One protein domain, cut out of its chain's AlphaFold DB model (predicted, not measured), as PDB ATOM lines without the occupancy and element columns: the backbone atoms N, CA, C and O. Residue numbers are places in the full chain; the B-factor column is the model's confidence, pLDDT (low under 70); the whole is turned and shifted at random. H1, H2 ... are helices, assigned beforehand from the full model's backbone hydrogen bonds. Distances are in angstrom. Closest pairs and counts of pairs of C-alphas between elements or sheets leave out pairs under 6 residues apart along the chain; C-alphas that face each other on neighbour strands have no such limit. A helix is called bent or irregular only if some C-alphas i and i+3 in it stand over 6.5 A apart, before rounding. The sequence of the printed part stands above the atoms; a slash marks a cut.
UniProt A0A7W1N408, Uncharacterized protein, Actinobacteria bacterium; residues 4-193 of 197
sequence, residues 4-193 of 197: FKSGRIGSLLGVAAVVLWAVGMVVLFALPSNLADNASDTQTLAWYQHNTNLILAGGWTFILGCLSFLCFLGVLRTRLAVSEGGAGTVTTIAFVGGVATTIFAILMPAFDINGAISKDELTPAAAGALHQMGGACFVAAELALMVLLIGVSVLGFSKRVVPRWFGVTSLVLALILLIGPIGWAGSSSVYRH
ATOM      1  N   PHE A   4      -4.291  39.840  18.449       44.94
ATOM      2  CA  PHE A   4      -4.316  38.705  17.514       44.94
ATOM      3  C   PHE A   4      -4.639  39.086  16.054       44.94
ATOM      4  O   PHE A   4      -4.082  38.486  15.132       44.94
ATOM      5  N   LYS A   5      -5.491  40.099  15.817       55.38
ATOM      6  CA  LYS A   5      -5.809  40.583  14.456       55.38
ATOM      7  C   LYS A   5      -4.610  41.311  13.845       55.38
ATOM      8  O   LYS A   5      -4.250  41.040  12.704       55.38
ATOM      9  N   SER A   6      -3.953  42.162  14.637       59.59
ATOM     10  CA  SER A   6      -2.742  42.886  14.225       59.59
ATOM     11  C   SER A   6      -1.585  41.929  13.890       59.59
ATOM     12  O   SER A   6      -0.887  42.103  12.892       59.59
ATOM     13  N   GLY A   7      -1.441  40.841  14.660       64.00
ATOM     14  CA  GLY A   7      -0.401  39.836  14.445       64.00
ATOM     15  C   GLY A   7      -0.489  39.104  13.101       64.00
ATOM     16  O   GLY A   7       0.518  39.019  12.398       64.00
ATOM     17  N   ARG A   8      -1.682  38.609  12.734       73.12
ATOM     18  CA  ARG A   8      -1.914  37.899  11.460       73.12
ATOM     19  C   ARG A   8      -1.818  38.826  10.251       73.12
ATOM     20  O   ARG A   8      -1.233  38.433   9.249       73.12
ATOM     21  N   ILE A   9      -2.352  40.045  10.354       78.81
ATOM     22  CA  ILE A   9      -2.289  41.040   9.272       78.81
ATOM     23  C   ILE A   9      -0.831  41.412   8.976       78.81
ATOM     24  O   ILE A   9      -0.430  41.404   7.817       78.81
ATOM     25  N   GLY A  10      -0.009  41.641  10.006       75.94
ATOM     26  CA  GLY A  10       1.418  41.917   9.819       75.94
ATOM     27  C   GLY A  10       2.170  40.791   9.108       75.94
ATOM     28  O   GLY A  10       2.911  41.051   8.167       75.94
ATOM     29  N   SER A  11       1.954  39.533   9.505       78.88
ATOM     30  CA  SER A  11       2.584  38.387   8.833       78.88
ATOM     31  C   SER A  11       2.145  38.247   7.372       78.88
ATOM     32  O   SER A  11       2.978  37.955   6.520       78.88
ATOM     33  N   LEU A  12       0.867  38.497   7.068       86.19
ATOM     34  CA  LEU A  12       0.362  38.477   5.692       86.19
ATOM     35  C   LEU A  12       0.975  39.587   4.832       86.19
ATOM     36  O   LEU A  12       1.302  39.324   3.684       86.19
ATOM     37  N   LEU A  13       1.185  40.786   5.382       87.50
ATOM     38  CA  LEU A  13       1.843  41.890   4.670       87.50
ATOM     39  C   LEU A  13       3.302  41.566   4.327       87.50
ATOM     40  O   LEU A  13       3.747  41.860   3.222       87.50
ATOM     41  N   GLY A  14       4.027  40.913   5.242       85.56
ATOM     42  CA  GLY A  14       5.391  40.447   4.975       85.56
ATOM     43  C   GLY A  14       5.439  39.369   3.887       85.56
ATOM     44  O   GLY A  14       6.261  39.445   2.979       85.56
ATOM     45  N   VAL A  15       4.523  38.394   3.930       87.94
ATOM     46  CA  VAL A  15       4.408  37.367   2.876       87.94
ATOM     47  C   VAL A  15       4.027  37.999   1.538       87.94
ATOM     48  O   VAL A  15       4.650  37.693   0.526       87.94
ATOM     49  N   ALA A  16       3.049  38.906   1.530       88.69
ATOM     50  CA  ALA A  16       2.627  39.622   0.333       88.69
ATOM     51  C   ALA A  16       3.786  40.414  -0.282       88.69
ATOM     52  O   ALA A  16       3.970  40.347  -1.492       88.69
ATOM     53  N   ALA A  17       4.603  41.086   0.534       89.94
ATOM     54  CA  ALA A  17       5.789  41.792   0.063       89.94
ATOM     55  C   ALA A  17       6.749  40.870  -0.699       89.94
ATOM     56  O   ALA A  17       7.096  41.158  -1.840       89.94
ATOM     57  N   VAL A  18       7.119  39.732  -0.101       89.12
ATOM     58  CA  VAL A  18       8.052  38.773  -0.718       89.12
ATOM     59  C   VAL A  18       7.468  38.165  -1.990       89.12
ATOM     60  O   VAL A  18       8.166  38.072  -2.997       89.12
ATOM     61  N   VAL A  19       6.191  37.772  -1.968       90.38
ATOM     62  CA  VAL A  19       5.518  37.198  -3.143       90.38
ATOM     63  C   VAL A  19       5.452  38.219  -4.274       90.38
ATOM     64  O   VAL A  19       5.802  37.891  -5.401       90.38
ATOM     65  N   LEU A  20       5.053  39.459  -3.992       92.50
ATOM     66  CA  LEU A  20       4.958  40.514  -5.003       92.50
ATOM     67  C   LEU A  20       6.330  40.929  -5.538       92.50
ATOM     68  O   LEU A  20       6.455  41.159  -6.737       92.50
ATOM     69  N   TRP A  21       7.370  40.959  -4.701       89.19
ATOM     70  CA  TRP A  21       8.741  41.139  -5.177       89.19
ATOM     71  C   TRP A  21       9.161  40.012  -6.111       89.19
ATOM     72  O   TRP A  21       9.599  40.287  -7.222       89.19
ATOM     73  N   ALA A  22       8.983  38.755  -5.698       87.06
ATOM     74  CA  ALA A  22       9.350  37.603  -6.513       87.06
ATOM     75  C   ALA A  22       8.591  37.589  -7.847       87.06
ATOM     76  O   ALA A  22       9.205  37.410  -8.893       87.06
ATOM     77  N   VAL A  23       7.279  37.841  -7.831       88.19
ATOM     78  CA  VAL A  23       6.463  37.913  -9.050       88.19
ATOM     79  C   VAL A  23       6.891  39.090  -9.925       88.19
ATOM     80  O   VAL A  23       7.087  38.898 -11.119       88.19
ATOM     81  N   GLY A  24       7.087  40.284  -9.357       86.75
ATOM     82  CA  GLY A  24       7.542  41.457 -10.108       86.75
ATOM     83  C   GLY A  24       8.899  41.232 -10.777       86.75
ATOM     84  O   GLY A  24       9.057  41.530 -11.959       86.75
ATOM     85  N   MET A  25       9.843  40.621 -10.054       83.31
ATOM     86  CA  MET A  25      11.149  40.221 -10.583       83.31
ATOM     87  C   MET A  25      11.005  39.159 -11.676       83.31
ATOM     88  O   MET A  25      11.574  39.317 -12.746       83.31
ATOM     89  N   VAL A  26      10.206  38.111 -11.474       84.62
ATOM     90  CA  VAL A  26       9.974  37.097 -12.516       84.62
ATOM     91  C   VAL A  26       9.377  37.729 -13.773       84.62
ATOM     92  O   VAL A  26       9.812  37.402 -14.866       84.62
ATOM     93  N   VAL A  27       8.436  38.665 -13.650       85.06
ATOM     94  CA  VAL A  27       7.854  39.358 -14.813       85.06
ATOM     95  C   VAL A  27       8.884  40.244 -15.523       85.06
ATOM     96  O   VAL A  27       8.892  40.282 -16.751       85.06
ATOM     97  N   LEU A  28       9.770  40.918 -14.779       74.88
ATOM     98  CA  LEU A  28      10.867  41.714 -15.350       74.88
ATOM     99  C   LEU A  28      11.949  40.840 -16.015       74.88
ATOM    100  O   LEU A  28      12.493  41.227 -17.048       74.88
ATOM    101  N   PHE A  29      12.242  39.662 -15.452       68.50
ATOM    102  CA  PHE A  29      13.406  38.833 -15.801       68.50
ATOM    103  C   PHE A  29      13.080  37.506 -16.517       68.50
ATOM    104  O   PHE A  29      13.989  36.728 -16.816       68.50
ATOM    105  N   ALA A  30      11.817  37.210 -16.836       60.97
ATOM    106  CA  ALA A  30      11.447  35.997 -17.570       60.97
ATOM    107  C   ALA A  30      11.836  36.062 -19.068       60.97
ATOM    108  O   ALA A  30      11.063  36.511 -19.901       60.97
ATOM    109  N   LEU A  31      13.040  35.563 -19.376       52.50
ATOM    110  CA  LEU A  31      13.484  34.631 -20.444       52.50
ATOM    111  C   LEU A  31      13.117  34.773 -21.952       52.50
ATOM    112  O   LEU A  31      13.494  33.883 -22.715       52.50
ATOM    113  N   PRO A  32      12.542  35.869 -22.469       51.19
ATOM    114  CA  PRO A  32      13.144  36.434 -23.694       51.19
ATOM    115  C   PRO A  32      13.521  37.912 -23.570       51.19
ATOM    116  O   PRO A  32      14.183  38.446 -24.454       51.19
ATOM    117  N   SER A  33      13.119  38.572 -22.481       57.09
ATOM    118  CA  SER A  33      13.300  40.010 -22.246       57.09
ATOM    119  C   SER A  33      14.474  40.336 -21.319       57.09
ATOM    120  O   SER A  33      14.549  41.449 -20.810       57.09
ATOM    121  N   ASN A  34      15.365  39.380 -21.045       68.12
ATOM    122  CA  ASN A  34      16.581  39.622 -20.272       68.12
ATOM    123  C   ASN A  34      17.444  40.644 -21.028       68.12
ATOM    124  O   ASN A  34      17.863  40.405 -22.159       68.12
ATOM    125  N   LEU A  35      17.676  41.796 -20.406       79.31
ATOM    126  CA  LEU A  35      18.739  42.688 -20.831       79.31
ATOM    127  C   LEU A  35      20.051  42.093 -20.312       79.31
ATOM    128  O   LEU A  35      20.124  41.689 -19.152       79.31
ATOM    129  N   ALA A  36      21.062  41.982 -21.173       77.00
ATOM    130  CA  ALA A  36      22.374  41.510 -20.745       77.00
ATOM    131  C   ALA A  36      22.970  42.478 -19.708       77.00
ATOM    132  O   ALA A  36      22.819  43.691 -19.845       77.00
ATOM    133  N   ASP A  37      23.706  41.961 -18.720       72.44
ATOM    134  CA  ASP A  37      24.310  42.769 -17.643       72.44
ATOM    135  C   ASP A  37      25.258  43.875 -18.158       72.44
ATOM    136  O   ASP A  37      25.564  44.835 -17.451       72.44
ATOM    137  N   ASN A  38      25.749  43.733 -19.389       78.19
ATOM    138  CA  ASN A  38      26.635  44.663 -20.085       78.19
ATOM    139  C   ASN A  38      25.998  45.258 -21.350       78.19
ATOM    140  O   ASN A  38      26.716  45.609 -22.291       78.19
ATOM    141  N   ALA A  39      24.666  45.320 -21.404       84.75
ATOM    142  CA  ALA A  39      23.960  45.850 -22.556       84.75
ATOM    143  C   ALA A  39      24.376  47.295 -22.866       84.75
ATOM    144  O   ALA A  39      24.519  48.132 -21.972       84.75
ATOM    145  N   SER A  40      24.550  47.591 -24.152       90.88
ATOM    146  CA  SER A  40      24.799  48.953 -24.609       90.88
ATOM    147  C   SER A  40      23.558  49.827 -24.439       90.88
ATOM    148  O   SER A  40      22.424  49.354 -24.479       90.88
ATOM    149  N   ASP A  41      23.762  51.138 -24.391       92.62
ATOM    150  CA  ASP A  41      22.701  52.152 -24.401       92.62
ATOM    151  C   ASP A  41      21.643  51.929 -25.503       92.62
ATOM    152  O   ASP A  41      20.443  52.118 -25.295       92.62
ATOM    153  N   THR A  42      22.071  51.473 -26.684       94.12
ATOM    154  CA  THR A  42      21.177  51.132 -27.804       94.12
ATOM    155  C   THR A  42      20.347  49.879 -27.541       94.12
ATOM    156  O   THR A  42      19.172  49.841 -27.907       94.12
ATOM    157  N   GLN A  43      20.926  48.867 -26.894       93.38
ATOM    158  CA  GLN A  43      20.211  47.658 -26.489       93.38
ATOM    159  C   GLN A  43      19.204  47.967 -25.379       93.38
ATOM    160  O   GLN A  43      18.080  47.472 -25.435       93.38
ATOM    161  N   THR A  44      19.556  48.839 -24.433       93.00
ATOM    162  CA  THR A  44      18.647  49.318 -23.381       93.00
ATOM    163  C   THR A  44      17.440  50.051 -23.970       93.00
ATOM    164  O   THR A  44      16.302  49.774 -23.592       93.00
ATOM    165  N   LEU A  45      17.651  50.939 -24.951       95.38
ATOM    166  CA  LEU A  45      16.544  51.614 -25.639       95.38
ATOM    167  C   LEU A  45      15.642  50.622 -26.389       95.38
ATOM    168  O   LEU A  45      14.420  50.669 -26.244       95.38
ATOM    169  N   ALA A  46      16.232  49.696 -27.151       94.31
ATOM    170  CA  ALA A  46      15.472  48.658 -27.847       94.31
ATOM    171  C   ALA A  46      14.664  47.799 -26.860       94.31
ATOM    172  O   ALA A  46      13.513  47.442 -27.120       94.31
ATOM    173  N   TRP A  47      15.231  47.509 -25.689       92.69
ATOM    174  CA  TRP A  47      14.542  46.781 -24.635       92.69
ATOM    175  C   TRP A  47      13.316  47.534 -24.105       92.69
ATOM    176  O   TRP A  47      12.243  46.928 -24.043       92.69
ATOM    177  N   TYR A  48      13.419  48.840 -23.824       94.31
ATOM    178  CA  TYR A  48      12.256  49.662 -23.454       94.31
ATOM    179  C   TYR A  48      11.157  49.633 -24.519       94.31
ATOM    180  O   TYR A  48       9.967  49.532 -24.190       94.31
ATOM    181  N   GLN A  49      11.551  49.682 -25.792       94.31
ATOM    182  CA  GLN A  49      10.627  49.701 -26.924       94.31
ATOM    183  C   GLN A  49       9.875  48.379 -27.095       94.31
ATOM    184  O   GLN A  49       8.658  48.381 -27.297       94.31
ATOM    185  N   HIS A  50      10.576  47.254 -26.954       92.56
ATOM    186  CA  HIS A  50      10.003  45.924 -27.157       92.56
ATOM    187  C   HIS A  50       9.297  45.351 -25.923       92.56
ATOM    188  O   HIS A  50       8.397  44.525 -26.074       92.56
ATOM    189  N   ASN A  51       9.655  45.791 -24.713       91.44
ATOM    190  CA  ASN A  51       9.210  45.154 -23.468       91.44
ATOM    191  C   ASN A  51       8.352  46.055 -22.575       91.44
ATOM    192  O   ASN A  51       8.097  45.705 -21.425       91.44
ATOM    193  N   THR A  52       7.850  47.180 -23.092       92.31
ATOM    194  CA  THR A  52       7.098  48.192 -22.325       92.31
ATOM    195  C   THR A  52       6.068  47.599 -21.361       92.31
ATOM    196  O   THR A  52       6.056  47.929 -20.180       92.31
ATOM    197  N   ASN A  53       5.221  46.685 -21.843       92.19
ATOM    198  CA  ASN A  53       4.150  46.105 -21.031       92.19
ATOM    199  C   ASN A  53       4.685  45.234 -19.888       92.19
ATOM    200  O   ASN A  53       4.121  45.255 -18.796       92.19
ATOM    201  N   LEU A  54       5.770  44.491 -20.125       91.25
ATOM    202  CA  LEU A  54       6.409  43.662 -19.102       91.25
ATOM    203  C   LEU A  54       7.105  44.527 -18.051       91.25
ATOM    204  O   LEU A  54       6.966  44.262 -16.860       91.25
ATOM    205  N   ILE A  55       7.770  45.603 -18.479       92.94
ATOM    206  CA  ILE A  55       8.429  46.560 -17.581       92.94
ATOM    207  C   ILE A  55       7.402  47.237 -16.678       92.94
ATOM    208  O   ILE A  55       7.579  47.279 -15.462       92.94
ATOM    209  N   LEU A  56       6.289  47.702 -17.251       94.50
ATOM    210  CA  LEU A  56       5.196  48.294 -16.486       94.50
ATOM    211  C   LEU A  56       4.579  47.279 -15.521       94.50
ATOM    212  O   LEU A  56       4.465  47.560 -14.329       94.50
ATOM    213  N   ALA A  57       4.197  46.097 -16.007       93.81
ATOM    214  CA  ALA A  57       3.553  45.086 -15.176       93.81
ATOM    215  C   ALA A  57       4.464  44.623 -14.028       93.81
ATOM    216  O   ALA A  57       4.038  44.606 -12.871       93.81
ATOM    217  N   GLY A  58       5.718  44.286 -14.325       92.06
ATOM    218  CA  GLY A  58       6.677  43.813 -13.333       92.06
ATOM    219  C   GLY A  58       7.104  44.915 -12.367       92.06
ATOM    220  O   GLY A  58       7.086  44.699 -11.154       92.06
ATOM    221  N   GLY A  59       7.380  46.118 -12.876       94.06
ATOM    222  CA  GLY A  59       7.763  47.275 -12.071       94.06
ATOM    223  C   GLY A  59       6.668  47.711 -11.095       94.06
ATOM    224  O   GLY A  59       6.928  47.845  -9.899       94.06
ATOM    225  N   TRP A  60       5.418  47.845 -11.550       96.44
ATOM    226  CA  TRP A  60       4.297  48.171 -10.657       96.44
ATOM    227  C   TRP A  60       3.999  47.053  -9.655       96.44
ATOM    228  O   TRP A  60       3.735  47.339  -8.484       96.44
ATOM    229  N   THR A  61       4.095  45.786 -10.069       95.69
ATOM    230  CA  THR A  61       3.942  44.644  -9.151       95.69
ATOM    231  C   THR A  61       5.009  44.669  -8.056       95.69
ATOM    232  O   THR A  61       4.697  44.484  -6.877       95.69
ATOM    233  N   PHE A  62       6.254  44.983  -8.419       94.38
ATOM    234  CA  PHE A  62       7.348  45.125  -7.467       94.38
ATOM    235  C   PHE A  62       7.118  46.294  -6.494       94.38
ATOM    236  O   PHE A  62       7.262  46.118  -5.283       94.38
ATOM    237  N   ILE A  63       6.675  47.459  -6.992       97.06
ATOM    238  CA  ILE A  63       6.339  48.632  -6.164       97.06
ATOM    239  C   ILE A  63       5.231  48.299  -5.151       97.06
ATOM    240  O   ILE A  63       5.340  48.668  -3.980       97.06
ATOM    241  N   LEU A  64       4.194  47.553  -5.546       96.69
ATOM    242  CA  LEU A  64       3.157  47.080  -4.615       96.69
ATOM    243  C   LEU A  64       3.732  46.160  -3.522       96.69
ATOM    244  O   LEU A  64       3.309  46.225  -2.361       96.69
ATOM    245  N   GLY A  65       4.733  45.348  -3.869       95.81
ATOM    246  CA  GLY A  65       5.529  44.589  -2.905       95.81
ATOM    247  C   GLY A  65       6.268  45.490  -1.913       95.81
ATOM    248  O   GLY A  65       6.168  45.275  -0.704       95.81
ATOM    249  N   CYS A  66       6.915  46.559  -2.390       96.62
ATOM    250  CA  CYS A  66       7.591  47.545  -1.537       96.62
ATOM    251  C   CYS A  66       6.623  48.248  -0.572       96.62
ATOM    252  O   CYS A  66       6.935  48.420   0.606       96.62
ATOM    253  N   LEU A  67       5.425  48.618  -1.027       96.19
ATOM    254  CA  LEU A  67       4.411  49.226  -0.156       96.19
ATOM    255  C   LEU A  67       3.921  48.240   0.915       96.19
ATOM    256  O   LEU A  67       3.788  48.603   2.085       96.19
ATOM    257  N   SER A  68       3.728  46.972   0.540       93.56
ATOM    258  CA  SER A  68       3.397  45.902   1.491       93.56
ATOM    259  C   SER A  68       4.512  45.706   2.526       93.56
ATOM    260  O   SER A  68       4.234  45.569   3.721       93.56
ATOM    261  N   PHE A  69       5.774  45.772   2.088       94.62
ATOM    262  CA  PHE A  69       6.949  45.721   2.955       94.62
ATOM    263  C   PHE A  69       6.979  46.898   3.936       94.62
ATOM    264  O   PHE A  69       7.196  46.691   5.128       94.62
ATOM    265  N   LEU A  70       6.671  48.116   3.483       96.00
ATOM    266  CA  LEU A  70       6.598  49.296   4.346       96.00
ATOM    267  C   LEU A  70       5.544  49.144   5.450       96.00
ATOM    268  O   LEU A  70       5.802  49.455   6.616       96.00
ATOM    269  N   CYS A  71       4.366  48.612   5.115       93.19
ATOM    270  CA  CYS A  71       3.340  48.314   6.113       93.19
ATOM    271  C   CYS A  71       3.805  47.226   7.096       93.19
ATOM    272  O   CYS A  71       3.581  47.341   8.307       93.19
ATOM    273  N   PHE A  72       4.494  46.193   6.601       92.19
ATOM    274  CA  PHE A  72       5.119  45.175   7.443       92.19
ATOM    275  C   PHE A  72       6.169  45.772   8.392       92.19
ATOM    276  O   PHE A  72       6.170  45.423   9.575       92.19
ATOM    277  N   LEU A  73       6.995  46.720   7.934       94.06
ATOM    278  CA  LEU A  73       7.979  47.416   8.770       94.06
ATOM    279  C   LEU A  73       7.330  48.152   9.940       94.06
ATOM    280  O   LEU A  73       7.882  48.143  11.040       94.06
ATOM    281  N   GLY A  74       6.152  48.745   9.737       92.00
ATOM    282  CA  GLY A  74       5.382  49.360  10.820       92.00
ATOM    283  C   GLY A  74       5.065  48.363  11.938       92.00
ATOM    284  O   GLY A  74       5.305  48.646  13.114       92.00
ATOM    285  N   VAL A  75       4.608  47.159  11.579       90.56
ATOM    286  CA  VAL A  75       4.332  46.084  12.548       90.56
ATOM    287  C   VAL A  75       5.623  45.534  13.162       90.56
ATOM    288  O   VAL A  75       5.677  45.272  14.368       90.56
ATOM    289  N   LEU A  76       6.669  45.360  12.351       89.50
ATOM    290  CA  LEU A  76       7.966  44.859  12.796       89.50
ATOM    291  C   LEU A  76       8.596  45.802  13.825       89.50
ATOM    292  O   LEU A  76       9.053  45.333  14.866       89.50
ATOM    293  N   ARG A  77       8.540  47.120  13.596       92.12
ATOM    294  CA  ARG A  77       9.045  48.144  14.523       92.12
ATOM    295  C   ARG A  77       8.444  47.986  15.914       92.12
ATOM    296  O   ARG A  77       9.180  48.010  16.896       92.12
ATOM    297  N   THR A  78       7.129  47.794  16.017       89.38
ATOM    298  CA  THR A  78       6.468  47.606  17.317       89.38
ATOM    299  C   THR A  78       6.995  46.367  18.041       89.38
ATOM    300  O   THR A  78       7.224  46.412  19.246       89.38
ATOM    301  N   ARG A  79       7.236  45.267  17.318       86.75
ATOM    302  CA  ARG A  79       7.768  44.028  17.913       86.75
ATOM    303  C   ARG A  79       9.228  44.167  18.338       86.75
ATOM    304  O   ARG A  79       9.586  43.704  19.418       86.75
ATOM    305  N   LEU A  80      10.049  44.817  17.515       87.50
ATOM    306  CA  LEU A  80      11.449  45.091  17.836       87.50
ATOM    307  C   LEU A  80      11.565  46.003  19.063       87.50
ATOM    308  O   LEU A  80      12.333  45.682  19.966       87.50
ATOM    309  N   ALA A  81      10.726  47.038  19.169       90.31
ATOM    310  CA  ALA A  81      10.714  47.943  20.320       90.31
ATOM    311  C   ALA A  81      10.404  47.209  21.634       90.31
ATOM    312  O   ALA A  81      11.073  47.426  22.644       90.31
ATOM    313  N   VAL A  82       9.421  46.299  21.615       87.81
ATOM    314  CA  VAL A  82       9.098  45.452  22.776       87.81
ATOM    315  C   VAL A  82      10.275  44.542  23.137       87.81
ATOM    316  O   VAL A  82      10.558  44.354  24.318       87.81
ATOM    317  N   SER A  83      10.980  43.999  22.139       84.38
ATOM    318  CA  SER A  83      12.154  43.148  22.366       84.38
ATOM    319  C   SER A  83      13.353  43.909  22.920       84.38
ATOM    320  O   SER A  83      14.101  43.363  23.728       84.38
ATOM    321  N   GLU A  84      13.547  45.150  22.483       89.06
ATOM    322  CA  GLU A  84      14.650  45.992  22.929       89.06
ATOM    323  C   GLU A  84      14.467  46.435  24.387       89.06
ATOM    324  O   GLU A  84      15.436  46.462  25.143       89.06
ATOM    325  N   GLY A  85      13.230  46.733  24.806       84.25
ATOM    326  CA  GLY A  85      12.882  47.003  26.210       84.25
ATOM    327  C   GLY A  85      13.573  48.226  26.833       84.25
ATOM    328  O   GLY A  85      13.566  48.365  28.055       84.25
ATOM    329  N   GLY A  86      14.185  49.081  26.010       83.31
ATOM    330  CA  GLY A  86      14.952  50.263  26.405       83.31
ATOM    331  C   GLY A  86      14.638  51.474  25.523       83.31
ATOM    332  O   GLY A  86      13.512  51.633  25.063       83.31
ATOM    333  N   ALA A  87      15.641  52.319  25.260       86.00
ATOM    334  CA  ALA A  87      15.483  53.578  24.519       86.00
ATOM    335  C   ALA A  87      14.971  53.420  23.068       86.00
ATOM    336  O   ALA A  87      14.569  54.405  22.452       86.00
ATOM    337  N   GLY A  88      14.974  52.202  22.511       89.94
ATOM    338  CA  GLY A  88      14.481  51.933  21.158       89.94
ATOM    339  C   GLY A  88      15.443  52.387  20.058       89.94
ATOM    340  O   GLY A  88      15.024  52.581  18.913       89.94
ATOM    341  N   THR A  89      16.713  52.616  20.396       93.81
ATOM    342  CA  THR A  89      17.746  53.098  19.477       93.81
ATOM    343  C   THR A  89      17.993  52.095  18.355       93.81
ATOM    344  O   THR A  89      17.955  52.479  17.185       93.81
ATOM    345  N   VAL A  90      18.174  50.809  18.678       93.12
ATOM    346  CA  VAL A  90      18.443  49.765  17.671       93.12
ATOM    347  C   VAL A  90      17.226  49.578  16.769       93.12
ATOM    348  O   VAL A  90      17.355  49.541  15.547       93.12
ATOM    349  N   THR A  91      16.031  49.549  17.357       94.50
ATOM    350  CA  THR A  91      14.755  49.478  16.638       94.50
ATOM    351  C   THR A  91      14.575  50.657  15.688       94.50
ATOM    352  O   THR A  91      14.117  50.475  14.560       94.50
ATOM    353  N   THR A  92      14.931  51.869  16.121       96.44
ATOM    354  CA  THR A  92      14.807  53.078  15.297       96.44
ATOM    355  C   THR A  92      15.765  53.031  14.114       96.44
ATOM    356  O   THR A  92      15.329  53.270  12.990       96.44
ATOM    357  N   ILE A  93      17.027  52.658  14.339       96.88
ATOM    358  CA  ILE A  93      18.025  52.500  13.270       96.88
ATOM    359  C   ILE A  93      17.570  51.433  12.266       96.88
ATOM    360  O   ILE A  93      17.543  51.692  11.064       96.88
ATOM    361  N   ALA A  94      17.140  50.266  12.756       95.62
ATOM    362  CA  ALA A  94      16.660  49.173  11.914       95.62
ATOM    363  C   ALA A  94      15.455  49.602  11.062       95.62
ATOM    364  O   ALA A  94      15.406  49.346   9.860       95.62
ATOM    365  N   PHE A  95      14.495  50.300  11.673       96.62
ATOM    366  CA  PHE A  95      13.316  50.800  10.977       96.62
ATOM    367  C   PHE A  95      13.671  51.832   9.903       96.62
ATOM    368  O   PHE A  95      13.155  51.737   8.794       96.62
ATOM    369  N   VAL A  96      14.561  52.785  10.200       97.88
ATOM    370  CA  VAL A  96      15.030  53.767   9.209       97.88
ATOM    371  C   VAL A  96      15.742  53.068   8.048       97.88
ATOM    372  O   VAL A  96      15.473  53.408   6.900       97.88
ATOM    373  N   GLY A  97      16.556  52.042   8.321       97.88
ATOM    374  CA  GLY A  97      17.160  51.196   7.284       97.88
ATOM    375  C   GLY A  97      16.118  50.521   6.386       97.88
ATOM    376  O   GLY A  97      16.209  50.585   5.161       97.88
ATOM    377  N   GLY A  98      15.058  49.958   6.972       97.62
ATOM    378  CA  GLY A  98      13.947  49.381   6.207       97.62
ATOM    379  C   GLY A  98      13.172  50.415   5.377       97.62
ATOM    380  O   GLY A  98      12.804  50.145   4.232       97.62
ATOM    381  N   VAL A  99      12.946  51.618   5.913       98.38
ATOM    382  CA  VAL A  99      12.301  52.714   5.170       98.38
ATOM    383  C   VAL A  99      13.176  53.153   3.997       98.38
ATOM    384  O   VAL A  99      12.679  53.242   2.877       98.38
ATOM    385  N   ALA A 100      14.477  53.356   4.219       98.25
ATOM    386  CA  ALA A 100      15.425  53.685   3.157       98.25
ATOM    387  C   ALA A 100      15.465  52.589   2.078       98.25
ATOM    388  O   ALA A 100      15.371  52.904   0.896       98.25
ATOM    389  N   THR A 101      15.480  51.311   2.482       97.75
ATOM    390  CA  THR A 101      15.356  50.163   1.562       97.75
ATOM    391  C   THR A 101      14.126  50.303   0.681       97.75
ATOM    392  O   THR A 101      14.217  50.178  -0.532       97.75
ATOM    393  N   THR A 102      12.974  50.592   1.288       97.88
ATOM    394  CA  THR A 102      11.702  50.730   0.572       97.88
ATOM    395  C   THR A 102      11.774  51.842  -0.470       97.88
ATOM    396  O   THR A 102      11.356  51.640  -1.606       97.88
ATOM    397  N   ILE A 103      12.306  53.008  -0.094       98.38
ATOM    398  CA  ILE A 103      12.410  54.169  -0.987       98.38
ATOM    399  C   ILE A 103      13.266  53.818  -2.206       98.38
ATOM    400  O   ILE A 103      12.816  53.979  -3.338       98.38
ATOM    401  N   PHE A 104      14.468  53.286  -1.986       97.75
ATOM    402  CA  PHE A 104      15.369  52.934  -3.080       97.75
ATOM    403  C   PHE A 104      14.843  51.768  -3.928       97.75
ATOM    404  O   PHE A 104      14.940  51.808  -5.151       97.75
ATOM    405  N   ALA A 105      14.195  50.781  -3.306       95.50
ATOM    406  CA  ALA A 105      13.562  49.673  -4.014       95.50
ATOM    407  C   ALA A 105      12.371  50.124  -4.881       95.50
ATOM    408  O   ALA A 105      12.107  49.507  -5.904       95.50
ATOM    409  N   ILE A 106      11.652  51.191  -4.510       97.69
ATOM    410  CA  ILE A 106      10.623  51.804  -5.369       97.69
ATOM    411  C   ILE A 106      11.265  52.571  -6.525       97.69
ATOM    412  O   ILE A 106      10.789  52.483  -7.655       97.69
ATOM    413  N   LEU A 107      12.335  53.323  -6.250       97.06
ATOM    414  CA  LEU A 107      13.022  54.115  -7.270       97.06
ATOM    415  C   LEU A 107      13.657  53.242  -8.354       97.06
ATOM    416  O   LEU A 107      13.618  53.630  -9.516       97.06
ATOM    417  N   MET A 108      14.172  52.063  -7.995       92.69
ATOM    418  CA  MET A 108      14.788  51.118  -8.931       92.69
ATOM    419  C   MET A 108      13.930  50.879 -10.196       92.69
ATOM    420  O   MET A 108      14.356  51.304 -11.265       92.69
ATOM    421  N   PRO A 109      12.718  50.291 -10.121       93.75
ATOM    422  CA  PRO A 109      11.880  50.096 -11.301       93.75
ATOM    423  C   PRO A 109      11.239  51.396 -11.799       93.75
ATOM    424  O   PRO A 109      10.779  51.431 -12.935       93.75
ATOM    425  N   ALA A 110      11.167  52.461 -10.992       96.62
ATOM    426  CA  ALA A 110      10.558  53.721 -11.423       96.62
ATOM    427  C   ALA A 110      11.323  54.367 -12.591       96.62
ATOM    428  O   ALA A 110      10.693  54.933 -13.486       96.62
ATOM    429  N   PHE A 111      12.656  54.247 -12.617       96.00
ATOM    430  CA  PHE A 111      13.460  54.730 -13.742       96.00
ATOM    431  C   PHE A 111      13.198  53.935 -15.023       96.00
ATOM    432  O   PHE A 111      12.966  54.545 -16.067       96.00
ATOM    433  N   ASP A 112      13.154  52.602 -14.941       94.06
ATOM    434  CA  ASP A 112      12.866  51.747 -16.097       94.06
ATOM    435  C   ASP A 112      11.413  51.906 -16.580       94.06
ATOM    436  O   ASP A 112      11.152  51.917 -17.782       94.06
ATOM    437  N   ILE A 113      10.455  52.101 -15.665       96.44
ATOM    438  CA  ILE A 113       9.061  52.448 -15.991       96.44
ATOM    439  C   ILE A 113       9.015  53.753 -16.786       96.44
ATOM    440  O   ILE A 113       8.345  53.818 -17.816       96.44
ATOM    441  N   ASN A 114       9.728  54.787 -16.332       96.75
ATOM    442  CA  ASN A 114       9.803  56.053 -17.054       96.75
ATOM    443  C   ASN A 114      10.456  55.868 -18.434       96.75
ATOM    444  O   ASN A 114       9.946  56.378 -19.430       96.75
ATOM    445  N   GLY A 115      11.524  55.068 -18.504       95.62
ATOM    446  CA  GLY A 115      12.172  54.665 -19.752       95.62
ATOM    447  C   GLY A 115      11.208  54.008 -20.743       95.62
ATOM    448  O   GLY A 115      11.155  54.366 -21.917       95.62
ATOM    449  N   ALA A 116      10.386  53.088 -20.249       95.19
ATOM    450  CA  ALA A 116       9.393  52.369 -21.033       95.19
ATOM    451  C   ALA A 116       8.230  53.258 -21.511       95.19
ATOM    452  O   ALA A 116       7.746  53.075 -22.628       95.19
ATOM    453  N   ILE A 117       7.780  54.213 -20.690       97.25
ATOM    454  CA  ILE A 117       6.707  55.158 -21.049       97.25
ATOM    455  C   ILE A 117       7.189  56.150 -22.114       97.25
ATOM    456  O   ILE A 117       6.469  56.400 -23.077       97.25
ATOM    457  N   SER A 118       8.412  56.668 -21.976       96.44
ATOM    458  CA  SER A 118       9.007  57.660 -22.887       96.44
ATOM    459  C   SER A 118       9.862  57.041 -24.003       96.44
ATOM    460  O   SER A 118      10.666  57.727 -24.630       96.44
ATOM    461  N   LYS A 119       9.704  55.743 -24.270       94.44
ATOM    462  CA  LYS A 119      10.524  54.937 -25.195       94.44
ATOM    463  C   LYS A 119      10.711  55.501 -26.611       94.44
ATOM    464  O   LYS A 119      11.710  55.186 -27.255       94.44
ATOM    465  N   ASP A 120       9.759  56.295 -27.100       95.94
ATOM    466  CA  ASP A 120       9.767  56.856 -28.458       95.94
ATOM    467  C   ASP A 120      10.458  58.235 -28.509       95.94
ATOM    468  O   ASP A 120      10.771  58.743 -29.583       95.94
ATOM    469  N   GLU A 121      10.731  58.829 -27.342       96.00
ATOM    470  CA  GLU A 121      11.325  60.162 -27.170       96.00
ATOM    471  C   GLU A 121      12.768  60.098 -26.638       96.00
ATOM    472  O   GLU A 121      13.481  61.104 -26.604       96.00
ATOM    473  N   LEU A 122      13.216  58.916 -26.206       96.00
ATOM    474  CA  LEU A 122      14.529  58.718 -25.604       96.00
ATOM    475  C   LEU A 122      15.624  58.531 -26.649       96.00
ATOM    476  O   LEU A 122      15.517  57.746 -27.590       96.00
ATOM    477  N   THR A 123      16.755  59.189 -26.408       97.50
ATOM    478  CA  THR A 123      18.015  58.805 -27.041       97.50
ATOM    479  C   THR A 123      18.572  57.546 -26.366       97.50
ATOM    480  O   THR A 123      18.276  57.300 -25.191       97.50
ATOM    481  N   PRO A 124      19.435  56.769 -27.046       96.31
ATOM    482  CA  PRO A 124      20.110  55.630 -26.424       96.31
ATOM    483  C   PRO A 124      20.816  55.998 -25.113       96.31
ATOM    484  O   PRO A 124      20.633  55.328 -24.101       96.31
ATOM    485  N   ALA A 125      21.556  57.111 -25.100       95.75
ATOM    486  CA  ALA A 125      22.284  57.565 -23.916       95.75
ATOM    487  C   ALA A 125      21.353  57.879 -22.730       95.75
ATOM    488  O   ALA A 125      21.662  57.545 -21.587       95.75
ATOM    489  N   ALA A 126      20.189  58.485 -22.987       96.56
ATOM    490  CA  ALA A 126      19.198  58.742 -21.943       96.56
ATOM    491  C   ALA A 126      18.588  57.436 -21.399       96.56
ATOM    492  O   ALA A 126      18.385  57.311 -20.190       96.56
ATOM    493  N   ALA A 127      18.345  56.451 -22.270       95.19
ATOM    494  CA  ALA A 127      17.856  55.136 -21.866       95.19
ATOM    495  C   ALA A 127      18.864  54.395 -20.968       95.19
ATOM    496  O   ALA A 127      18.483  53.889 -19.907       95.19
ATOM    497  N   GLY A 128      20.144  54.390 -21.354       92.38
ATOM    498  CA  GLY A 128      21.233  53.826 -20.555       92.38
ATOM    499  C   GLY A 128      21.386  54.510 -19.196       92.38
ATOM    500  O   GLY A 128      21.501  53.834 -18.173       92.38
ATOM    501  N   ALA A 129      21.302  55.844 -19.156       95.06
ATOM    502  CA  ALA A 129      21.375  56.604 -17.910       95.06
ATOM    503  C   ALA A 129      20.240  56.245 -16.933       95.06
ATOM    504  O   ALA A 129      20.513  55.985 -15.763       95.06
ATOM    505  N   LEU A 130      18.985  56.178 -17.403       94.81
ATOM    506  CA  LEU A 130      17.843  55.766 -16.571       94.81
ATOM    507  C   LEU A 130      18.051  54.367 -15.981       94.81
ATOM    508  O   LEU A 130      17.880  54.175 -14.777       94.81
ATOM    509  N   HIS A 131      18.489  53.415 -16.804       92.62
ATOM    510  CA  HIS A 131      18.721  52.045 -16.355       92.62
ATOM    511  C   HIS A 131      19.834  51.969 -15.293       92.62
ATOM    512  O   HIS A 131      19.680  51.335 -14.246       92.62
ATOM    513  N   GLN A 132      20.936  52.703 -15.494       91.00
ATOM    514  CA  GLN A 132      22.020  52.789 -14.509       91.00
ATOM    515  C   GLN A 132      21.575  53.434 -13.189       91.00
ATOM    516  O   GLN A 132      22.011  52.998 -12.120       91.00
ATOM    517  N   MET A 133      20.691  54.438 -13.225       93.69
ATOM    518  CA  MET A 133      20.098  55.015 -12.009       93.69
ATOM    519  C   MET A 133      19.261  53.985 -11.242       93.69
ATOM    520  O   MET A 133      19.337  53.934 -10.009       93.69
ATOM    521  N   GLY A 134      18.518  53.137 -11.961       91.00
ATOM    522  CA  GLY A 134      17.818  51.986 -11.391       91.00
ATOM    523  C   GLY A 134      18.778  51.036 -10.672       91.00
ATOM    524  O   GLY A 134      18.587  50.743  -9.489       91.00
ATOM    525  N   GLY A 135      19.871  50.652 -11.338       87.75
ATOM    526  CA  GLY A 135      20.929  49.819 -10.754       87.75
ATOM    527  C   GLY A 135      21.587  50.434  -9.509       87.75
ATOM    528  O   GLY A 135      21.783  49.751  -8.505       87.75
ATOM    529  N   ALA A 136      21.865  51.740  -9.513       90.31
ATOM    530  CA  ALA A 136      22.399  52.430  -8.336       90.31
ATOM    531  C   ALA A 136      21.407  52.415  -7.156       90.31
ATOM    532  O   ALA A 136      21.807  52.224  -6.004       90.31
ATOM    533  N   CYS A 137      20.109  52.575  -7.434       93.06
ATOM    534  CA  CYS A 137      19.064  52.468  -6.416       93.06
ATOM    535  C   CYS A 137      18.924  51.041  -5.882       93.06
ATOM    536  O   CYS A 137      18.714  50.873  -4.684       93.06
ATOM    537  N   PHE A 138      19.095  50.015  -6.718       89.25
ATOM    538  CA  PHE A 138      19.135  48.627  -6.254       89.25
ATOM    539  C   PHE A 138      20.236  48.423  -5.204       89.25
ATOM    540  O   PHE A 138      19.949  48.000  -4.085       89.25
ATOM    541  N   VAL A 139      21.467  48.848  -5.506       88.69
ATOM    542  CA  VAL A 139      22.596  48.756  -4.565       88.69
ATOM    543  C   VAL A 139      22.320  49.539  -3.277       88.69
ATOM    544  O   VAL A 139      22.560  49.045  -2.173       88.69
ATOM    545  N   ALA A 140      21.774  50.755  -3.385       92.69
ATOM    546  CA  ALA A 140      21.405  51.556  -2.218       92.69
ATOM    547  C   ALA A 140      20.322  50.876  -1.358       92.69
ATOM    548  O   ALA A 140      20.387  50.938  -0.126       92.69
ATOM    549  N   ALA A 141      19.359  50.197  -1.987       93.69
ATOM    550  CA  ALA A 141      18.341  49.421  -1.293       93.69
ATOM    551  C   ALA A 141      18.959  48.238  -0.533       93.69
ATOM    552  O   ALA A 141      18.632  48.046   0.639       93.69
ATOM    553  N   GLU A 142      19.883  47.492  -1.144       89.50
ATOM    554  CA  GLU A 142      20.568  46.362  -0.498       89.50
ATOM    555  C   GLU A 142      21.383  46.805   0.723       89.50
ATOM    556  O   GLU A 142      21.271  46.210   1.800       89.50
ATOM    557  N   LEU A 143      22.147  47.894   0.598       91.88
ATOM    558  CA  LEU A 143      22.934  48.449   1.703       91.88
ATOM    559  C   LEU A 143      22.043  48.946   2.851       91.88
ATOM    560  O   LEU A 143      22.339  48.710   4.025       91.88
ATOM    561  N   ALA A 144      20.922  49.599   2.538       95.94
ATOM    562  CA  ALA A 144      19.952  50.014   3.548       95.94
ATOM    563  C   ALA A 144      19.270  48.807   4.222       95.94
ATOM    564  O   ALA A 144      19.014  48.829   5.434       95.94
ATOM    565  N   LEU A 145      19.029  47.732   3.468       93.88
ATOM    566  CA  LEU A 145      18.414  46.507   3.975       93.88
ATOM    567  C   LEU A 145      19.332  45.803   4.973       93.88
ATOM    568  O   LEU A 145      18.850  45.280   5.980       93.88
ATOM    569  N   MET A 146      20.651  45.858   4.772       92.31
ATOM    570  CA  MET A 146      21.615  45.358   5.758       92.31
ATOM    571  C   MET A 146      21.430  46.017   7.124       92.31
ATOM    572  O   MET A 146      21.468  45.323   8.137       92.31
ATOM    573  N   VAL A 147      21.177  47.328   7.176       94.81
ATOM    574  CA  VAL A 147      20.958  48.049   8.442       94.81
ATOM    575  C   VAL A 147      19.741  47.491   9.184       94.81
ATOM    576  O   VAL A 147      19.807  47.249  10.393       94.81
ATOM    577  N   LEU A 148      18.649  47.214   8.462       94.56
ATOM    578  CA  LEU A 148      17.476  46.543   9.027       94.56
ATOM    579  C   LEU A 148      17.833  45.144   9.547       94.56
ATOM    580  O   LEU A 148      17.522  44.818  10.693       94.56
ATOM    581  N   LEU A 149      18.482  44.320   8.722       92.62
ATOM    582  CA  LEU A 149      18.786  42.924   9.046       92.62
ATOM    583  C   LEU A 149      19.770  42.786  10.214       92.62
ATOM    584  O   LEU A 149      19.589  41.914  11.066       92.62
ATOM    585  N   ILE A 150      20.768  43.669  10.305       90.69
ATOM    586  CA  ILE A 150      21.694  43.743  11.440       90.69
ATOM    587  C   ILE A 150      20.927  44.123  12.709       90.69
ATOM    588  O   ILE A 150      21.094  43.465  13.734       90.69
ATOM    589  N   GLY A 151      20.039  45.119  12.649       90.94
ATOM    590  CA  GLY A 151      19.211  45.494  13.796       90.94
ATOM    591  C   GLY A 151      18.297  44.357  14.271       90.94
ATOM    592  O   GLY A 151      18.226  44.077  15.470       90.94
ATOM    593  N   VAL A 152      17.661  43.641  13.337       88.94
ATOM    594  CA  VAL A 152      16.873  42.430  13.633       88.94
ATOM    595  C   VAL A 152      17.754  41.341  14.254       88.94
ATOM    596  O   VAL A 152      17.337  40.699  15.215       88.94
ATOM    597  N   SER A 153      18.974  41.154  13.752       87.19
ATOM    598  CA  SER A 153      19.932  40.174  14.269       87.19
ATOM    599  C   SER A 153      20.364  40.477  15.707       87.19
ATOM    600  O   SER A 153      20.237  39.619  16.586       87.19
ATOM    601  N   VAL A 154      20.781  41.718  15.982       87.88
ATOM    602  CA  VAL A 154      21.173  42.180  17.326       87.88
ATOM    603  C   VAL A 154      20.047  41.934  18.331       87.88
ATOM    604  O   VAL A 154      20.266  41.346  19.395       87.88
ATOM    605  N   LEU A 155      18.818  42.316  17.974       85.31
ATOM    606  CA  LEU A 155      17.653  42.123  18.835       85.31
ATOM    607  C   LEU A 155      17.231  40.647  18.928       85.31
ATOM    608  O   LEU A 155      16.782  40.217  19.988       85.31
ATOM    609  N   GLY A 156      17.449  39.841  17.888       80.00
ATOM    610  CA  GLY A 156      17.186  38.398  17.890       80.00
ATOM    611  C   GLY A 156      18.126  37.590  18.792       80.00
ATOM    612  O   GLY A 156      17.736  36.547  19.323       80.00
ATOM    613  N   PHE A 157      19.354  38.068  19.018       79.25
ATOM    614  CA  PHE A 157      20.277  37.459  19.983       79.25
ATOM    615  C   PHE A 157      20.053  37.935  21.422       79.25
ATOM    616  O   PHE A 157      20.404  37.216  22.370       79.25
ATOM    617  N   SER A 158      19.423  39.101  21.599       70.19
ATOM    618  CA  SER A 158      18.976  39.578  22.905       70.19
ATOM    619  C   SER A 158      17.814  38.695  23.402       70.19
ATOM    620  O   SER A 158      16.806  38.515  22.728       70.19
ATOM    621  N   LYS A 159      17.979  38.040  24.559       59.28
ATOM    622  CA  LYS A 159      17.178  36.884  25.033       59.28
ATOM    623  C   LYS A 159      15.684  37.146  25.353       59.28
ATOM    624  O   LYS A 159      15.161  36.487  26.247       59.28
ATOM    625  N   ARG A 160      14.977  38.090  24.723       56.84
ATOM    626  CA  ARG A 160      13.698  38.573  25.281       56.84
ATOM    627  C   ARG A 160      12.420  38.281  24.500       56.84
ATOM    628  O   ARG A 160      11.404  38.146  25.168       56.84
ATOM    629  N   VAL A 161      12.403  38.121  23.170       61.12
ATOM    630  CA  VAL A 161      11.103  37.943  22.464       61.12
ATOM    631  C   VAL A 161      11.160  37.102  21.173       61.12
ATOM    632  O   VAL A 161      10.136  36.555  20.767       61.12
ATOM    633  N   VAL A 162      12.322  36.948  20.523       58.88
ATOM    634  CA  VAL A 162      12.422  36.360  19.168       58.88
ATOM    635  C   VAL A 162      13.307  35.097  19.163       58.88
ATOM    636  O   VAL A 162      14.339  35.084  19.836       58.88
ATOM    637  N   PRO A 163      12.948  34.015  18.435       67.31
ATOM    638  CA  PRO A 163      13.786  32.819  18.333       67.31
ATOM    639  C   PRO A 163      15.180  33.124  17.768       67.31
ATOM    640  O   PRO A 163      15.301  33.801  16.751       67.31
ATOM    641  N   ARG A 164      16.237  32.557  18.369       71.62
ATOM    642  CA  ARG A 164      17.641  32.823  17.980       71.62
ATOM    643  C   ARG A 164      17.927  32.534  16.503       71.62
ATOM    644  O   ARG A 164      18.772  33.194  15.909       71.62
ATOM    645  N   TRP A 165      17.216  31.573  15.906       73.12
ATOM    646  CA  TRP A 165      17.377  31.226  14.494       73.12
ATOM    647  C   TRP A 165      17.019  32.390  13.561       73.12
ATOM    648  O   TRP A 165      17.706  32.563  12.565       73.12
ATOM    649  N   PHE A 166      16.043  33.241  13.916       72.81
ATOM    650  CA  PHE A 166      15.714  34.444  13.138       72.81
ATOM    651  C   PHE A 166      16.873  35.447  13.110       72.81
ATOM    652  O   PHE A 166      17.087  36.124  12.103       72.81
ATOM    653  N   GLY A 167      17.631  35.544  14.206       71.06
ATOM    654  CA  GLY A 167      18.834  36.373  14.258       71.06
ATOM    655  C   GLY A 167      19.924  35.841  13.327       71.06
ATOM    656  O   GLY A 167      20.474  36.597  12.531       71.06
ATOM    657  N   VAL A 168      20.159  34.523  13.346       75.19
ATOM    658  CA  VAL A 168      21.124  33.869  12.445       75.19
ATOM    659  C   VAL A 168      20.718  34.029  10.982       75.19
ATOM    660  O   VAL A 168      21.547  34.438  10.176       75.19
ATOM    661  N   THR A 169      19.457  33.762  10.623       77.75
ATOM    662  CA  THR A 169      19.000  33.898   9.230       77.75
ATOM    663  C   THR A 169      19.117  35.334   8.739       77.75
ATOM    664  O   THR A 169      19.559  35.552   7.618       77.75
ATOM    665  N   SER A 170      18.784  36.319   9.580       74.62
ATOM    666  CA  SER A 170      18.907  37.737   9.215       74.62
ATOM    667  C   SER A 170      20.367  38.146   9.029       74.62
ATOM    668  O   SER A 170      20.684  38.866   8.087       74.62
ATOM    669  N   LEU A 171      21.269  37.645   9.879       76.44
ATOM    670  CA  LEU A 171      22.703  37.885   9.739       76.44
ATOM    671  C   LEU A 171      23.263  37.258   8.456       76.44
ATOM    672  O   LEU A 171      23.988  37.921   7.725       76.44
ATOM    673  N   VAL A 172      22.903  36.008   8.163       79.88
ATOM    674  CA  VAL A 172      23.327  35.321   6.933       79.88
ATOM    675  C   VAL A 172      22.820  36.066   5.700       79.88
ATOM    676  O   VAL A 172      23.598  36.305   4.784       79.88
ATOM    677  N   LEU A 173      21.558  36.505   5.692       79.12
ATOM    678  CA  LEU A 173      21.011  37.307   4.594       79.12
ATOM    679  C   LEU A 173      21.727  38.652   4.443       79.12
ATOM    680  O   LEU A 173      22.011  39.051   3.321       79.12
ATOM    681  N   ALA A 174      22.076  39.323   5.545       73.75
ATOM    682  CA  ALA A 174      22.846  40.566   5.493       73.75
ATOM    683  C   ALA A 174      24.237  40.354   4.873       73.75
ATOM    684  O   ALA A 174      24.704  41.191   4.106       73.75
ATOM    685  N   LEU A 175      24.883  39.223   5.171       77.56
ATOM    686  CA  LEU A 175      26.176  38.858   4.588       77.56
ATOM    687  C   LEU A 175      26.057  38.451   3.113       77.56
ATOM    688  O   LEU A 175      26.920  38.808   2.319       77.56
ATOM    689  N   ILE A 176      24.993  37.743   2.727       76.00
ATOM    690  CA  ILE A 176      24.724  37.402   1.319       76.00
ATOM    691  C   ILE A 176      24.467  38.670   0.506       76.00
ATOM    692  O   ILE A 176      25.018  38.814  -0.581       76.00
ATOM    693  N   LEU A 177      23.703  39.618   1.053       74.50
ATOM    694  CA  LEU A 177      23.484  40.922   0.429       74.50
ATOM    695  C   LEU A 177      24.779  41.710   0.247       74.50
ATOM    696  O   LEU A 177      24.783  42.651  -0.525       74.50
ATOM    697  N   LEU A 178      25.879  41.361   0.923       72.62
ATOM    698  CA  LEU A 178      27.179  41.993   0.693       72.62
ATOM    699  C   LEU A 178      27.754  41.604  -0.681       72.62
ATOM    700  O   LEU A 178      28.515  42.367  -1.264       72.62
ATOM    701  N   ILE A 179      27.376  40.437  -1.213       73.88
ATOM    702  CA  ILE A 179      27.908  39.892  -2.469       73.88
ATOM    703  C   ILE A 179      27.463  40.740  -3.669       73.88
ATOM    704  O   ILE A 179      28.288  41.025  -4.535       73.88
ATOM    705  N   GLY A 180      26.199  41.182  -3.702       68.00
ATOM    706  CA  GLY A 180      25.634  41.992  -4.792       68.00
ATOM    707  C   GLY A 180      26.376  43.320  -5.010       68.00
ATOM    708  O   GLY A 180      26.986  43.506  -6.068       68.00
ATOM    709  N   PRO A 181      26.444  44.209  -4.000       67.00
ATOM    710  CA  PRO A 181      27.171  45.473  -4.068       67.00
ATOM    711  C   PRO A 181      28.664  45.294  -4.363       67.00
ATOM    712  O   PRO A 181      29.238  46.102  -5.091       67.00
ATOM    713  N   ILE A 182      29.303  44.237  -3.842       60.56
ATOM    714  CA  ILE A 182      30.715  43.933  -4.132       60.56
ATOM    715  C   ILE A 182      30.896  43.536  -5.604       60.56
ATOM    716  O   ILE A 182      31.826  44.018  -6.254       60.56
ATOM    717  N   GLY A 183      30.002  42.706  -6.147       58.53
ATOM    718  CA  GLY A 183      30.009  42.336  -7.563       58.53
ATOM    719  C   GLY A 183      29.821  43.545  -8.483       58.53
ATOM    720  O   GLY A 183      30.553  43.702  -9.461       58.53
ATOM    721  N   TRP A 184      28.907  44.449  -8.124       61.06
ATOM    722  CA  TRP A 184      28.641  45.681  -8.874       61.06
ATOM    723  C   TRP A 184      29.786  46.712  -8.789       61.06
ATOM    724  O   TRP A 184      30.156  47.337  -9.786       61.06
ATOM    725  N   ALA A 185      30.409  46.879  -7.618       59.59
ATOM    726  CA  ALA A 185      31.600  47.723  -7.466       59.59
ATOM    727  C   ALA A 185      32.786  47.186  -8.290       59.59
ATOM    728  O   ALA A 185      33.549  47.958  -8.876       59.59
ATOM    729  N   GLY A 186      32.911  45.859  -8.385       57.78
ATOM    730  CA  GLY A 186      33.884  45.203  -9.254       57.78
ATOM    731  C   GLY A 186      33.644  45.511 -10.732       57.78
ATOM    732  O   GLY A 186      34.563  45.969 -11.411       57.78
ATOM    733  N   SER A 187      32.417  45.336 -11.230       56.09
ATOM    734  CA  SER A 187      32.103  45.554 -12.650       56.09
ATOM    735  C   SER A 187      32.209  47.027 -13.066       56.09
ATOM    736  O   SER A 187      32.827  47.329 -14.086       56.09
ATOM    737  N   SER A 188      31.716  47.964 -12.249       54.41
ATOM    738  CA  SER A 188      31.809  49.415 -12.514       54.41
ATOM    739  C   SER A 188      33.252  49.942 -12.584       54.41
ATOM    740  O   SER A 188      33.536  50.866 -13.352       54.41
ATOM    741  N   SER A 189      34.189  49.333 -11.845       49.84
ATOM    742  CA  SER A 189      35.621  49.664 -11.925       49.84
ATOM    743  C   SER A 189      36.268  49.232 -13.250       49.84
ATOM    744  O   SER A 189      37.109  49.953 -13.786       49.84
ATOM    745  N   VAL A 190      35.814  48.114 -13.826       49.34
ATOM    746  CA  VAL A 190      36.291  47.589 -15.115       49.34
ATOM    747  C   VAL A 190      35.803  48.463 -16.279       49.34
ATOM    748  O   VAL A 190      36.589  48.782 -17.171       49.34
ATOM    749  N   TYR A 191      34.557  48.953 -16.240       48.66
ATOM    750  CA  TYR A 191      34.029  49.867 -17.269       48.66
ATOM    751  C   TYR A 191      34.792  51.199 -17.350       48.66
ATOM    752  O   TYR A 191      34.955  51.759 -18.435       48.66
ATOM    753  N   ARG A 192      35.334  51.695 -16.229       47.91
ATOM    754  CA  ARG A 192      36.104  52.952 -16.189       47.91
ATOM    755  C   ARG A 192      37.480  52.847 -16.877       47.91
ATOM    756  O   ARG A 192      38.076  53.876 -17.176       47.91
ATOM    757  N   HIS A 193      37.981  51.640 -17.152       44.56
ATOM    758  CA  HIS A 193      39.254  51.416 -17.856       44.56
ATOM    759  C   HIS A 193      39.096  51.012 -19.333       44.56
ATOM    760  O   HIS A 193      40.066  51.072 -20.083       44.56
TER     761      HIS A 193
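This is residues 4 to 193 of the 197 residues of an uncharacterized protein of Actinobacteria bacterium (UniProt A0A7W1N408). Three long helices, H2b, H3 and H4, form an up-and-down bundle, each running against the one before it; H1 packs along H2b at one side of it and H5 along H4 at the other, a curved row that leaves H1 and H5 apart. The short arm H2a lies across one end of the bundle, and H6 follows H5 on a slant away from H4. The printed part has 190 residues with six named helices, H1 to H6 in order, no named strand, and is all helix. It is compact, with a radius of gyration of the C-alphas of 18.5 A and spans of 55 by 41 by 26 A.

H1, residues 4 to 29, begins at C-alpha 4 (-4.316, 38.705, 17.514) and is 37.7 A long. H2, residues 41 to 84, was assigned as one helix by its hydrogen bonds but is bent: C-alphas 50 and 53 are 8.5 A apart. Its arms are H2a, residues 41 to 50, and H2b, residues 53 to 84, 45.2 A long with a kink of 30 degrees near residue 75. H3, residues 89 to 117, is 42.1 A long; it is neither bent nor irregular, but only just: C-alphas 106 and 109 are 6.3 A apart. H4, residues 124 to 157, is 49.8 A long and begins at C-alpha 124 (20.110, 55.630, -26.424). H5 holds residues 164 to 176, and H6, residues 179 to 193, ends at C-alpha 193 (39.254, 51.416, -17.856).

H4 is the hub. It touches H3, their closest C-alphas those of Ala 94 and Leu 148 at 4.0 A, in a helical hairpin at a shallow tilt of 20 degrees, opposite ways. H3 touches H2b, closest at Gly 59 and Pro 109 with C-alphas 5.0 A apart, a helical hairpin at 5 degrees. H2b touches H4 with residues 80 to 84 alone, C-alphas of Glu 84 and Leu 155 being closest at 6.4 A. H1 touches H2b, closest C-alphas those of Gly 24 and Gly 58 at 4.1 A, at 32 degrees, only just shallow, opposite ways. H2a is about perpendicular to H4, at 86 degrees, and touches its residues 124 to 131 alone, the C-alphas of Asp 41 and Gly 128 being closest at 4.4 A. H2a also touches H3, closest C-alphas those of Tyr 48 and Ala 116 at 4.6 A. H5 and H4 form a helical hairpin, closest C-alphas those of Ser 153 and Gly 167 at 4.0 A. H6 touches H4 with residues 180 to 181 alone, C-alphas of Val 139 and Pro 181 being closest at 5.7 A. Every O i to N i+4 pair is within hydrogen-bond range in H1, H2a and H5; the figures are 27 of 28 in H2b, 23 of 25 in H3, 29 of 30 in H4 and 10 of 11 in H6.

The two C-alphas farthest apart, those of Asp 120 and Lys 159, are 57.6 A apart. The printed part has no cut. The link from H1 to H2, 11 residues, is long. The mean pLDDT of the printed part is 84.8, and residues 4 to 7, 29 to 34, 159 to 163 and 180 to 193 are under 70.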